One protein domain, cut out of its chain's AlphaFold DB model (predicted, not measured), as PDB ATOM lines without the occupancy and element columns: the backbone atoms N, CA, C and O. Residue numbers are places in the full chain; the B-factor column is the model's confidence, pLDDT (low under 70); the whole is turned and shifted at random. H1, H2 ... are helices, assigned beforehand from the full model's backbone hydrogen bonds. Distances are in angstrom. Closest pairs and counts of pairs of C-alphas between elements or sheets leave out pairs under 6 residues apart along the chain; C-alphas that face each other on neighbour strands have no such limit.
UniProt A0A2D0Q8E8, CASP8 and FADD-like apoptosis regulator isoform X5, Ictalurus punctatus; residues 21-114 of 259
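Overview. This is residues 21 to 114 of the 259 residues of the protein "CASP8 and FADD-like apoptosis regulator isoform X5" of Ictalurus punctatus (UniProt A0A2D0Q8E8). H5 runs through the core of a cluster of helices, with H4 and H6 packed on it and H1 bridging those two, each of H1, H4, H5 and H6 running opposite to the next round the group. H2 crosses near the end of H1 and the start of H4, H7 crosses H5 on the side away from H1, and the short H3 packs on H4. The printed part has 94 residues with seven named helices, H1 to H7 in order along the chain, and no named strand; the class is all helix. It is compact, with a radius of gyration of the C-alphas of 12.2 A, and rounded, spanning 34 by 27 by 25 A.

Arrangement. Start at H1, residues 21 to 31. It touches H4, residues 58 to 67, opposite ways at a shallow tilt of 33 degrees, only just short of steep; their closest C-alphas, of Cys 24 and Val 63, are 6.3 A apart. H1 also touches H6, residues 89 to 96, with the C-alphas of Val 30 and Ile 91 closest at 7.1 A. Go on to H2, residues 36 to 45, which touches H4 at a steep tilt of 43 degrees, closest at the C-alphas of Cys 39 and Thr 58, 6.1 A. H3, residues 47 to 50, touches H4 at the C-alphas of Leu 50 and Met 65, 6.8 A. H4 is the hub, touching four helices. Its fourth partner is H5, residues 75 to 85, in a helical hairpin at a steep tilt of 44 degrees; the closest C-alphas, of Val 66 and Ala 75, are 4.5 A apart. H5 and H6 form another helical hairpin at a shallow tilt of 10 degrees, with the C-alphas of Leu 83 and Leu 92 at 6.6 A. H7, residues 100 to 108, touches H5 at 70.0 degrees, only just about perpendicular, with the C-alphas of Met 80 and Val 103 at 7.0 A. H4 and H6 are apart. In H1, H2, H4, H5, H6 and H7 every O i to N i+4 pair is within hydrogen-bond range; H3 is too short for such a pair.

Along the chain. Find C-alpha 21 at (-28.272, -5.619, 5.292); from there H1 runs 15.5 A to C-alpha 31. H2 measures 14.4 A, H3 5.7 A and H4 14.1 A. Look for C-alpha 75 at (-23.743, 2.825, -2.396), where H5 begins its 15.8 A. H6 measures 9.9 A, and H7 runs 12.3 A to C-alpha 108 at (-23.278, 15.674, -13.825).

Size, cuts and confidence. The two C-alphas farthest apart, of Arg 54 and Glu 101, are 34.3 A from each other. The printed part has no cut, and no link is long. The mean pLDDT of the printed part is 90.0; look for values under 70 at residue 52 and residues 69 to 70.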
ATOM      1  N   GLY A  21     -27.110  -4.791   5.616       79.50
ATOM      2  CA  GLY A  21     -28.272  -5.619   5.292       79.50
ATOM      3  C   GLY A  21     -29.175  -4.995   4.222       79.50
ATOM      4  O   GLY A  21     -29.620  -5.692   3.306       79.50
ATOM      5  N   GLU A  22     -29.393  -3.680   4.287       84.50
ATOM      6  CA  GLU A  22     -30.190  -2.940   3.302       84.50
ATOM      7  C   GLU A  22     -29.543  -2.958   1.910       84.50
ATOM      8  O   GLU A  22     -30.219  -3.254   0.918       84.50
ATOM      9  N   TYR A  23     -28.224  -2.753   1.826       87.62
ATOM     10  CA  TYR A  23     -27.502  -2.830   0.553       87.62
ATOM     11  C   TYR A  23     -27.522  -4.234  -0.047       87.62
ATOM     12  O   TYR A  23     -27.785  -4.389  -1.240       87.62
ATOM     13  N   CYS A  24     -27.332  -5.274   0.769       89.31
ATOM     14  CA  CYS A  24     -27.454  -6.655   0.300       89.31
ATOM     15  C   CYS A  24     -28.848  -6.938  -0.285       89.31
ATOM     16  O   CYS A  24     -28.967  -7.595  -1.319       89.31
ATOM     17  N   SER A  25     -29.906  -6.428   0.353       91.75
ATOM     18  CA  SER A  25     -31.280  -6.558  -0.147       91.75
ATOM     19  C   SER A  25     -31.470  -5.855  -1.496       91.75
ATOM     20  O   SER A  25     -32.025  -6.443  -2.428       91.75
ATOM     21  N   MET A  26     -30.948  -4.633  -1.643       93.19
ATOM     22  CA  MET A  26     -30.976  -3.888  -2.905       93.19
ATOM     23  C   MET A  26     -30.267  -4.650  -4.032       93.19
ATOM     24  O   MET A  26     -30.853  -4.839  -5.098       93.19
ATOM     25  N   VAL A  27     -29.056  -5.158  -3.774       94.81
ATOM     26  CA  VAL A  27     -28.283  -5.948  -4.745       94.81
ATOM     27  C   VAL A  27     -29.062  -7.182  -5.199       94.81
ATOM     28  O   VAL A  27     -29.117  -7.459  -6.394       94.81
ATOM     29  N   ASN A  28     -29.727  -7.895  -4.283       94.75
ATOM     30  CA  ASN A  28     -30.529  -9.075  -4.633       94.75
ATOM     31  C   ASN A  28     -31.664  -8.738  -5.595       94.75
ATOM     32  O   ASN A  28     -31.905  -9.475  -6.549       94.75
ATOM     33  N   ARG A  29     -32.361  -7.627  -5.340       95.38
ATOM     34  CA  ARG A  29     -33.467  -7.179  -6.190       95.38
ATOM     35  C   ARG A  29     -32.965  -6.789  -7.579       95.38
ATOM     36  O   ARG A  29     -33.615  -7.135  -8.555       95.38
ATOM     37  N   VAL A  30     -31.818  -6.112  -7.668       95.69
ATOM     38  CA  VAL A  30     -31.200  -5.743  -8.951       95.69
ATOM     39  C   VAL A  30     -30.773  -6.991  -9.724       95.69
ATOM     40  O   VAL A  30     -31.211  -7.184 -10.855       95.69
ATOM     41  N   ILE A  31     -29.989  -7.878  -9.105       95.81
ATOM     42  CA  ILE A  31     -29.512  -9.118  -9.738       95.81
ATOM     43  C   ILE A  31     -30.672 -10.010 -10.190       95.81
ATOM     44  O   ILE A  31     -30.589 -10.609 -11.253       95.81
ATOM     45  N   GLY A  32     -31.771 -10.062  -9.431       94.62
ATOM     46  CA  GLY A  32     -32.955 -10.842  -9.800       94.62
ATOM     47  C   GLY A  32     -33.686 -10.355 -11.059       94.62
ATOM     48  O   GLY A  32     -34.542 -11.076 -11.566       94.62
ATOM     49  N   VAL A  33     -33.375  -9.154 -11.556       96.38
ATOM     50  CA  VAL A  33     -34.022  -8.531 -12.725       96.38
ATOM     51  C   VAL A  33     -33.054  -8.364 -13.910       96.38
ATOM     52  O   VAL A  33     -33.493  -8.180 -15.051       96.38
ATOM     53  N   LEU A  34     -31.742  -8.437 -13.669       96.75
ATOM     54  CA  LEU A  34     -30.729  -8.394 -14.720       96.75
ATOM     55  C   LEU A  34     -30.621  -9.744 -15.439       96.75
ATOM     56  O   LEU A  34     -30.618 -10.814 -14.833       96.75
ATOM     57  N   THR A  35     -30.472  -9.683 -16.754       96.62
ATOM     58  CA  THR A  35     -30.129 -10.832 -17.590       96.62
ATOM     59  C   THR A  35     -28.656 -11.206 -17.427       96.62
ATOM     60  O   THR A  35     -27.833 -10.431 -16.932       96.62
ATOM     61  N   ILE A  36     -28.297 -12.403 -17.894       94.75
ATOM     62  CA  ILE A  36     -26.909 -12.888 -17.883       94.75
ATOM     63  C   ILE A  36     -25.991 -11.951 -18.684       94.75
ATOM     64  O   ILE A  36     -24.878 -11.662 -18.247       94.75
ATOM     65  N   ASP A  37     -26.452 -11.433 -19.824       94.62
ATOM     66  CA  ASP A  37     -25.648 -10.533 -20.656       94.62
ATOM     67  C   ASP A  37     -25.462  -9.158 -20.004       94.62
ATOM     68  O   ASP A  37     -24.368  -8.594 -20.041       94.62
ATOM     69  N   GLU A  38     -26.484  -8.637 -19.325       96.81
ATOM     70  CA  GLU A  38     -26.354  -7.408 -18.532       96.81
ATOM     71  C   GLU A  38     -25.439  -7.596 -17.324       96.81
ATOM     72  O   GLU A  38     -24.688  -6.691 -16.975       96.81
ATOM     73  N   CYS A  39     -25.441  -8.784 -16.719       96.12
ATOM     74  CA  CYS A  39     -24.500  -9.135 -15.664       96.12
ATOM     75  C   CYS A  39     -23.049  -9.118 -16.169       96.12
ATOM     76  O   CYS A  39     -22.187  -8.547 -15.507       96.12
ATOM     77  N   LYS A  40     -22.767  -9.667 -17.358       94.88
ATOM     78  CA  LYS A  40     -21.428  -9.588 -17.975       94.88
ATOM     79  C   LYS A  40     -21.012  -8.141 -18.249       94.88
ATOM     80  O   LYS A  40     -19.893  -7.743 -17.933       94.88
ATOM     81  N   LYS A  41     -21.929  -7.345 -18.803       96.50
ATOM     82  CA  LYS A  41     -21.746  -5.908 -19.043       96.50
ATOM     83  C   LYS A  41     -21.429  -5.149 -17.752       96.50
ATOM     84  O   LYS A  41     -20.501  -4.346 -17.735       96.50
ATOM     85  N   LEU A  42     -22.162  -5.432 -16.676       95.94
ATOM     86  CA  LEU A  42     -21.930  -4.860 -15.352       95.94
ATOM     87  C   LEU A  42     -20.518  -5.178 -14.865       95.94
ATOM     88  O   LEU A  42     -19.776  -4.261 -14.526       95.94
ATOM     89  N   MET A  43     -20.131  -6.455 -14.905       94.56
ATOM     90  CA  MET A  43     -18.795  -6.896 -14.499       94.56
ATOM     91  C   MET A  43     -17.693  -6.167 -15.268       94.56
ATOM     92  O   MET A  43     -16.711  -5.724 -14.670       94.56
ATOM     93  N   PHE A  44     -17.876  -5.985 -16.578       95.31
ATOM     94  CA  PHE A  44     -16.953  -5.206 -17.394       95.31
ATOM     95  C   PHE A  44     -16.882  -3.739 -16.941       95.31
ATOM     96  O   PHE A  44     -15.786  -3.246 -16.682       95.31
ATOM     97  N   LEU A  45     -18.022  -3.046 -16.788       94.75
ATOM     98  CA  LEU A  45     -18.047  -1.631 -16.371       94.75
ATOM     99  C   LEU A  45     -17.300  -1.390 -15.070       94.75
ATOM    100  O   LEU A  45     -16.631  -0.374 -14.911       94.75
ATOM    101  N   THR A  46     -17.454  -2.316 -14.132       92.12
ATOM    102  CA  THR A  46     -16.998  -2.130 -12.762       92.12
ATOM    103  C   THR A  46     -15.663  -2.798 -12.476       92.12
ATOM    104  O   THR A  46     -15.249  -2.855 -11.321       92.12
ATOM    105  N   THR A  47     -14.967  -3.298 -13.501       90.06
ATOM    106  CA  THR A  47     -13.682  -3.995 -13.335       90.06
ATOM    107  C   THR A  47     -12.659  -3.136 -12.583       90.06
ATOM    108  O   THR A  47     -11.990  -3.629 -11.675       90.06
ATOM    109  N   ASP A  48     -12.600  -1.836 -12.883       87.56
ATOM    110  CA  ASP A  48     -11.636  -0.909 -12.272       87.56
ATOM    111  C   ASP A  48     -11.955  -0.611 -10.789       87.56
ATOM    112  O   ASP A  48     -11.067  -0.275 -10.007       87.56
ATOM    113  N   LEU A  49     -13.216  -0.778 -10.374       86.12
ATOM    114  CA  LEU A  49     -13.689  -0.476  -9.016       86.12
ATOM    115  C   LEU A  49     -13.376  -1.589  -8.012       86.12
ATOM    116  O   LEU A  49     -13.342  -1.359  -6.802       86.12
ATOM    117  N   LEU A  50     -13.136  -2.805  -8.502       81.25
ATOM    118  CA  LEU A  50     -12.952  -3.987  -7.666       81.25
ATOM    119  C   LEU A  50     -11.548  -4.079  -7.051       81.25
ATOM    120  O   LEU A  50     -11.263  -5.039  -6.345       81.25
ATOM    121  N   SER A  51     -10.666  -3.094  -7.269       71.88
ATOM    122  CA  SER A  51      -9.329  -3.022  -6.644       71.88
ATOM    123  C   SER A  51      -8.503  -4.316  -6.785       71.88
ATOM    124  O   SER A  51      -7.749  -4.688  -5.887       71.88
ATOM    125  N   GLY A  52      -8.675  -5.047  -7.892       66.94
ATOM    126  CA  GLY A  52      -8.007  -6.331  -8.135       66.94
ATOM    127  C   GLY A  52      -8.568  -7.525  -7.348       66.94
ATOM    128  O   GLY A  52      -7.988  -8.612  -7.399       66.94
ATOM    129  N   GLN A  53      -9.688  -7.363  -6.638       73.69
ATOM    130  CA  GLN A  53     -10.389  -8.477  -6.007       73.69
ATOM    131  C   GLN A  53     -10.888  -9.456  -7.068       73.69
ATOM    132  O   GLN A  53     -11.542  -9.080  -8.043       73.69
ATOM    133  N   ARG A  54     -10.607 -10.741  -6.846       71.38
ATOM    134  CA  ARG A  54     -11.240 -11.813  -7.609       71.38
ATOM    135  C   ARG A  54     -12.629 -12.039  -7.041       71.38
ATOM    136  O   ARG A  54     -12.774 -12.466  -5.901       71.38
ATOM    137  N   VAL A  55     -13.626 -11.732  -7.850       80.19
ATOM    138  CA  VAL A  55     -15.038 -11.952  -7.553       80.19
ATOM    139  C   VAL A  55     -15.548 -13.055  -8.467       80.19
ATOM    140  O   VAL A  55     -15.263 -13.059  -9.663       80.19
ATOM    141  N   GLU A  56     -16.248 -14.023  -7.883       80.31
ATOM    142  CA  GLU A  56     -16.701 -15.227  -8.593       80.31
ATOM    143  C   GLU A  56     -17.953 -14.963  -9.435       80.31
ATOM    144  O   GLU A  56     -18.165 -15.608 -10.461       80.31
ATOM    145  N   ASP A  57     -18.769 -13.992  -9.019       89.62
ATOM    146  CA  ASP A  57     -20.050 -13.679  -9.635       89.62
ATOM    147  C   ASP A  57     -20.438 -12.195  -9.468       89.62
ATOM    148  O   ASP A  57     -19.904 -11.462  -8.627       89.62
ATOM    149  N   THR A  58     -21.414 -11.756 -10.267       92.81
ATOM    150  CA  THR A  58     -21.912 -10.371 -10.317       92.81
ATOM    151  C   THR A  58     -22.472  -9.873  -8.990       92.81
ATOM    152  O   THR A  58     -22.309  -8.701  -8.644       92.81
ATOM    153  N   ARG A  59     -23.140 -10.738  -8.224       94.06
ATOM    154  CA  ARG A  59     -23.708 -10.366  -6.927       94.06
ATOM    155  C   ARG A  59     -22.580 -10.107  -5.934       94.06
ATOM    156  O   ARG A  59     -22.611  -9.079  -5.263       94.06
ATOM    157  N   SER A  60     -21.582 -10.984  -5.872       91.62
ATOM    158  CA  SER A  60     -20.399 -10.801  -5.024       91.62
ATOM    159  C   SER A  60     -19.647  -9.510  -5.367       91.62
ATOM    160  O   SER A  60     -19.288  -8.756  -4.463       91.62
ATOM    161  N   ALA A  61     -19.508  -9.194  -6.658       91.75
ATOM    162  CA  ALA A  61     -18.932  -7.932  -7.125       91.75
ATOM    163  C   ALA A  61     -19.726  -6.705  -6.655       91.75
ATOM    164  O   ALA A  61     -19.156  -5.770  -6.091       91.75
ATOM    165  N   LEU A  62     -21.050  -6.715  -6.836       92.12
ATOM    166  CA  LEU A  62     -21.917  -5.624  -6.396       92.12
ATOM    167  C   LEU A  62     -21.864  -5.427  -4.885       92.12
ATOM    168  O   LEU A  62     -21.698  -4.294  -4.439       92.12
ATOM    169  N   VAL A  63     -21.961  -6.509  -4.102       91.44
ATOM    170  CA  VAL A  63     -21.854  -6.444  -2.636       91.44
ATOM    171  C   VAL A  63     -20.516  -5.838  -2.231       91.44
ATOM    172  O   VAL A  63     -20.503  -4.922  -1.408       91.44
ATOM    173  N   ALA A  64     -19.408  -6.292  -2.823       89.19
ATOM    174  CA  ALA A  64     -18.090  -5.740  -2.541       89.19
ATOM    175  C   ALA A  64     -18.053  -4.227  -2.798       89.19
ATOM    176  O   ALA A  64     -17.631  -3.475  -1.926       89.19
ATOM    177  N   MET A  65     -18.580  -3.753  -3.929       88.75
ATOM    178  CA  MET A  65     -18.587  -2.322  -4.248       88.75
ATOM    179  C   MET A  65     -19.447  -1.492  -3.295       88.75
ATOM    180  O   MET A  65     -18.977  -0.467  -2.807       88.75
ATOM    181  N   VAL A  66     -20.675  -1.923  -2.997       88.00
ATOM    182  CA  VAL A  66     -21.612  -1.133  -2.174       88.00
ATOM    183  C   VAL A  66     -21.305  -1.193  -0.678       88.00
ATOM    184  O   VAL A  66     -21.751  -0.330   0.074       88.00
ATOM    185  N   THR A  67     -20.552  -2.198  -0.225       86.25
ATOM    186  CA  THR A  67     -20.173  -2.348   1.192       86.25
ATOM    187  C   THR A  67     -18.725  -1.953   1.486       86.25
ATOM    188  O   THR A  67     -18.349  -1.860   2.657       86.25
ATOM    189  N   CYS A  68     -17.907  -1.694   0.458       81.81
ATOM    190  CA  CYS A  68     -16.512  -1.311   0.641       81.81
ATOM    191  C   CYS A  68     -16.402   0.029   1.381       81.81
ATOM    192  O   CYS A  68     -16.943   1.058   0.967       81.81
ATOM    193  N   ARG A  69     -15.660   0.022   2.491       66.50
ATOM    194  CA  ARG A  69     -15.336   1.243   3.232       66.50
ATOM    195  C   ARG A  69     -14.302   2.044   2.445       66.50
ATOM    196  O   ARG A  69     -13.277   1.501   2.054       66.50
ATOM    197  N   GLY A  70     -14.555   3.339   2.260       68.56
ATOM    198  CA  GLY A  70     -13.661   4.232   1.513       68.56
ATOM    199  C   GLY A  70     -14.042   4.434   0.046       68.56
ATOM    200  O   GLY A  70     -13.279   5.054  -0.689       68.56
ATOM    201  N   GLN A  71     -15.219   3.961  -0.379       71.25
ATOM    202  CA  GLN A  71     -15.774   4.353  -1.670       71.25
ATOM    203  C   GLN A  71     -15.934   5.870  -1.759       71.25
ATOM    204  O   GLN A  71     -16.382   6.524  -0.815       71.25
ATOM    205  N   SER A  72     -15.610   6.422  -2.928       74.38
ATOM    206  CA  SER A  72     -15.720   7.861  -3.180       74.38
ATOM    207  C   SER A  72     -17.171   8.350  -3.194       74.38
ATOM    208  O   SER A  72     -17.399   9.558  -3.105       74.38
ATOM    209  N   ARG A  73     -18.150   7.445  -3.345       83.00
ATOM    210  CA  ARG A  73     -19.576   7.774  -3.425       83.00
ATOM    211  C   ARG A  73     -20.440   6.809  -2.609       83.00
ATOM    212  O   ARG A  73     -20.039   5.662  -2.406       83.00
ATOM    213  N   PRO A  74     -21.630   7.253  -2.162       86.62
ATOM    214  CA  PRO A  74     -22.615   6.394  -1.515       86.62
ATOM    215  C   PRO A  74     -23.044   5.206  -2.388       86.62
ATOM    216  O   PRO A  74     -23.104   5.309  -3.612       86.62
ATOM    217  N   ALA A  75     -23.375   4.085  -1.749       87.38
ATOM    218  CA  ALA A  75     -23.743   2.825  -2.396       87.38
ATOM    219  C   ALA A  75     -24.923   2.929  -3.380       87.38
ATOM    220  O   ALA A  75     -24.903   2.309  -4.444       87.38
ATOM    221  N   ASP A  76     -25.943   3.712  -3.040       87.00
ATOM    222  CA  ASP A  76     -27.094   3.973  -3.902       87.00
ATOM    223  C   ASP A  76     -26.689   4.740  -5.165       87.00
ATOM    224  O   ASP A  76     -27.191   4.434  -6.244       87.00
ATOM    225  N   VAL A  77     -25.731   5.666  -5.062       89.06
ATOM    226  CA  VAL A  77     -25.185   6.401  -6.211       89.06
ATOM    227  C   VAL A  77     -24.339   5.495  -7.105       89.06
ATOM    228  O   VAL A  77     -24.473   5.557  -8.324       89.06
ATOM    229  N   ILE A  78     -23.531   4.600  -6.524       91.00
ATOM    230  CA  ILE A  78     -22.796   3.577  -7.289       91.00
ATOM    231  C   ILE A  78     -23.776   2.719  -8.089       91.00
ATOM    232  O   ILE A  78     -23.613   2.514  -9.292       91.00
ATOM    233  N   MET A  79     -24.827   2.235  -7.424       93.31
ATOM    234  CA  MET A  79     -25.829   1.396  -8.069       93.31
ATOM    235  C   MET A  79     -26.586   2.156  -9.162       93.31
ATOM    236  O   MET A  79     -26.840   1.615 -10.240       93.31
ATOM    237  N   MET A  80     -26.911   3.420  -8.900       94.31
ATOM    238  CA  MET A  80     -27.558   4.321  -9.843       94.31
ATOM    239  C   MET A  80     -26.720   4.515 -11.113       94.31
ATOM    240  O   MET A  80     -27.249   4.374 -12.213       94.31
ATOM    241  N   GLU A  81     -25.421   4.781 -10.969       95.44
ATOM    242  CA  GLU A  81     -24.495   4.981 -12.087       95.44
ATOM    243  C   GLU A  81     -24.365   3.722 -12.958       95.44
ATOM    244  O   GLU A  81     -24.482   3.791 -14.182       95.44
ATOM    245  N   ILE A  82     -24.217   2.550 -12.332       95.25
ATOM    246  CA  ILE A  82     -24.155   1.261 -13.038       95.25
ATOM    247  C   ILE A  82     -25.419   1.043 -13.882       95.25
ATOM    248  O   ILE A  82     -25.336   0.756 -15.077       95.25
ATOM    249  N   LEU A  83     -26.601   1.190 -13.273       96.81
ATOM    250  CA  LEU A  83     -27.876   0.955 -13.957       96.81
ATOM    251  C   LEU A  83     -28.147   1.981 -15.062       96.81
ATOM    252  O   LEU A  83     -28.768   1.643 -16.073       96.81
ATOM    253  N   PHE A  84     -27.662   3.211 -14.889       96.88
ATOM    254  CA  PHE A  84     -27.729   4.248 -15.909       96.88
ATOM    255  C   PHE A  84     -26.950   3.850 -17.164       96.88
ATOM    256  O   PHE A  84     -27.500   3.895 -18.266       96.88
ATOM    257  N   HIS A  85     -25.709   3.382 -17.007       95.94
ATOM    258  CA  HIS A  85     -24.890   2.943 -18.140       95.94
ATOM    259  C   HIS A  85     -25.404   1.658 -18.795       95.94
ATOM    260  O   HIS A  85     -25.308   1.526 -20.012       95.94
ATOM    261  N   LEU A  86     -26.046   0.767 -18.033       96.44
ATOM    262  CA  LEU A  86     -26.773  -0.388 -18.576       96.44
ATOM    263  C   LEU A  86     -28.098  -0.016 -19.267       96.44
ATOM    264  O   LEU A  86     -28.769  -0.899 -19.797       96.44
ATOM    265  N   LYS A  87     -28.509   1.261 -19.243       96.19
ATOM    266  CA  LYS A  87     -29.785   1.764 -19.789       96.19
ATOM    267  C   LYS A  87     -31.022   1.103 -19.159       96.19
ATOM    268  O   LYS A  87     -32.101   1.095 -19.754       96.19
ATOM    269  N   ARG A  88     -30.903   0.597 -17.924       97.00
ATOM    270  CA  ARG A  88     -31.992  -0.044 -17.165       97.00
ATOM    271  C   ARG A  88     -32.762   0.956 -16.312       97.00
ATOM    272  O   ARG A  88     -32.785   0.911 -15.080       97.00
ATOM    273  N   PHE A  89     -33.418   1.879 -17.012       96.75
ATOM    274  CA  PHE A  89     -34.254   2.930 -16.421       96.75
ATOM    275  C   PHE A  89     -35.509   2.385 -15.728       96.75
ATOM    276  O   PHE A  89     -36.024   3.004 -14.797       96.75
ATOM    277  N   ASP A  90     -35.982   1.212 -16.145       96.44
ATOM    278  CA  ASP A  90     -37.033   0.452 -15.472       96.44
ATOM    279  C   ASP A  90     -36.613   0.063 -14.047       96.44
ATOM    280  O   ASP A  90     -37.352   0.327 -13.096       96.44
ATOM    281  N   ILE A  91     -35.395  -0.464 -13.881       96.19
ATOM    282  CA  ILE A  91     -34.845  -0.853 -12.576       96.19
ATOM    283  C   ILE A  91     -34.582   0.384 -11.712       96.19
ATOM    284  O   ILE A  91     -34.933   0.391 -10.530       96.19
ATOM    285  N   LEU A  92     -34.024   1.453 -12.294       96.50
ATOM    286  CA  LEU A  92     -33.822   2.733 -11.600       96.50
ATOM    287  C   LEU A  92     -35.130   3.261 -10.998       96.50
ATOM    288  O   LEU A  92     -35.173   3.627  -9.822       96.50
ATOM    289  N   LYS A  93     -36.218   3.227 -11.770       95.88
ATOM    290  CA  LYS A  93     -37.535   3.667 -11.307       95.88
ATOM    291  C   LYS A  93     -38.133   2.713 -10.274       95.88
ATOM    292  O   LYS A  93     -38.659   3.167  -9.264       95.88
ATOM    293  N   GLN A  94     -38.068   1.404 -10.512       94.62
ATOM    294  CA  GLN A  94     -38.738   0.401  -9.679       94.62
ATOM    295  C   GLN A  94     -38.031   0.149  -8.339       94.62
ATOM    296  O   GLN A  94     -38.690  -0.091  -7.325       94.62
ATOM    297  N   ILE A  95     -36.697   0.143  -8.328       92.88
ATOM    298  CA  ILE A  95     -35.903  -0.222  -7.148       92.88
ATOM    299  C   ILE A  95     -35.404   1.016  -6.409       92.88
ATOM    300  O   ILE A  95     -35.535   1.055  -5.186       92.88
ATOM    301  N   LEU A  96     -34.862   2.006  -7.127       91.62
ATOM    302  CA  LEU A  96     -34.270   3.210  -6.530       91.62
ATOM    303  C   LEU A  96     -35.248   4.398  -6.487       91.62
ATOM    304  O   LEU A  96     -34.953   5.403  -5.844       91.62
ATOM    305  N   GLY A  97     -36.396   4.314  -7.167       95.00
ATOM    306  CA  GLY A  97     -37.358   5.416  -7.237       95.00
ATOM    307  C   GLY A  97     -36.833   6.638  -7.997       95.00
ATOM    308  O   GLY A  97     -37.297   7.747  -7.742       95.00
ATOM    309  N   LYS A  98     -35.853   6.458  -8.892       94.94
ATOM    310  CA  LYS A  98     -35.190   7.547  -9.625       94.94
ATOM    311  C   LYS A  98     -35.631   7.592 -11.083       94.94
ATOM    312  O   LYS A  98     -35.709   6.557 -11.745       94.94
ATOM    313  N   THR A  99     -35.896   8.793 -11.591       95.69
ATOM    314  CA  THR A  99     -36.103   9.020 -13.030       95.69
ATOM    315  C   THR A  99     -34.773   9.229 -13.739       95.69
ATOM    316  O   THR A  99     -33.765   9.537 -13.106       95.69
ATOM    317  N   ARG A 100     -34.766   9.098 -15.068       94.88
ATOM    318  CA  ARG A 100     -33.569   9.325 -15.881       94.88
ATOM    319  C   ARG A 100     -32.966  10.711 -15.636       94.88
ATOM    320  O   ARG A 100     -31.763  10.817 -15.442       94.88
ATOM    321  N   GLU A 101     -33.802  11.739 -15.582       95.44
ATOM    322  CA  GLU A 101     -33.393  13.138 -15.429       95.44
ATOM    323  C   GLU A 101     -32.736  13.376 -14.064       95.44
ATOM    324  O   GLU A 101     -31.716  14.051 -13.968       95.44
ATOM    325  N   GLN A 102     -33.280  12.764 -13.005       94.38
ATOM    326  CA  GLN A 102     -32.690  12.825 -11.665       94.38
ATOM    327  C   GLN A 102     -31.322  12.143 -11.609       94.38
ATOM    328  O   GLN A 102     -30.436  12.604 -10.893       94.38
ATOM    329  N   VAL A 103     -31.150  11.041 -12.344       94.75
ATOM    330  CA  VAL A 103     -29.859  10.356 -12.426       94.75
ATOM    331  C   VAL A 103     -28.852  11.178 -13.231       94.75
ATOM    332  O   VAL A 103     -27.725  11.353 -12.785       94.75
ATOM    333  N   GLU A 104     -29.249  11.740 -14.375       94.00
ATOM    334  CA  GLU A 104     -28.385  12.614 -15.184       94.00
ATOM    335  C   GLU A 104     -27.912  13.845 -14.390       94.00
ATOM    336  O   GLU A 104     -26.742  14.222 -14.469       94.00
ATOM    337  N   GLU A 105     -28.790  14.433 -13.574       92.62
ATOM    338  CA  GLU A 105     -28.461  15.511 -12.635       92.62
ATOM    339  C   GLU A 105     -27.396  15.084 -11.614       92.62
ATOM    340  O   GLU A 105     -26.384  15.769 -11.443       92.62
ATOM    341  N   GLU A 106     -27.589  13.930 -10.971       90.56
ATOM    342  CA  GLU A 106     -26.677  13.396  -9.952       90.56
ATOM    343  C   GLU A 106     -25.290  13.058 -10.533       90.56
ATOM    344  O   GLU A 106     -24.253  13.313  -9.903       90.56
ATOM    345  N   LEU A 107     -25.264  12.529 -11.761       90.38
ATOM    346  CA  LEU A 107     -24.045  12.136 -12.472       90.38
ATOM    347  C   LEU A 107     -23.325  13.310 -13.145       90.38
ATOM    348  O   LEU A 107     -22.137  13.200 -13.454       90.38
ATOM    349  N   ARG A 108     -23.967  14.475 -13.310       86.44
ATOM    350  CA  ARG A 108     -23.278  15.674 -13.825       86.44
ATOM    351  C   ARG A 108     -22.112  16.097 -12.935       86.44
ATOM    352  O   ARG A 108     -21.136  16.668 -13.409       86.44
ATOM    353  N   ARG A 109     -22.206  15.799 -11.638       75.62
ATOM    354  CA  ARG A 109     -21.171  16.101 -10.637       75.62
ATOM    355  C   ARG A 109     -19.951  15.175 -10.732       75.62
ATOM    356  O   ARG A 109     -19.039  15.301  -9.922       75.62
ATOM    357  N   GLY A 110     -19.939  14.259 -11.697       80.62
ATOM    358  CA  GLY A 110     -18.920  13.237 -11.896       80.62
ATOM    359  C   GLY A 110     -19.501  11.839 -11.720       80.62
ATOM    360  O   GLY A 110     -20.583  11.675 -11.161       80.62
ATOM    361  N   GLY A 111     -18.760  10.839 -12.172       86.00
ATOM    362  CA  GLY A 111     -19.049   9.418 -11.991       86.00
ATOM    363  C   GLY A 111     -17.799   8.695 -11.495       86.00
ATOM    364  O   GLY A 111     -16.696   9.243 -11.583       86.00
ATOM    365  N   ILE A 112     -17.970   7.504 -10.934       88.94
ATOM    366  CA  ILE A 112     -16.851   6.637 -10.545       88.94
ATOM    367  C   ILE A 112     -16.468   5.647 -11.649       88.94
ATOM    368  O   ILE A 112     -15.351   5.132 -11.642       88.94
ATOM    369  N   ILE A 113     -17.363   5.376 -12.600       92.06
ATOM    370  CA  ILE A 113     -17.089   4.498 -13.734       92.06
ATOM    371  C   ILE A 113     -16.252   5.274 -14.747       92.06
ATOM    372  O   ILE A 113     -16.567   6.402 -15.130       92.06
ATOM    373  N   SER A 114     -15.156   4.663 -15.193       92.94
ATOM    374  CA  SER A 114     -14.263   5.320 -16.138       92.94
ATOM    375  C   SER A 114     -14.950   5.513 -17.494       92.94
ATOM    376  O   SER A 114     -15.617   4.621 -18.027       92.94
TER     377      SER A 114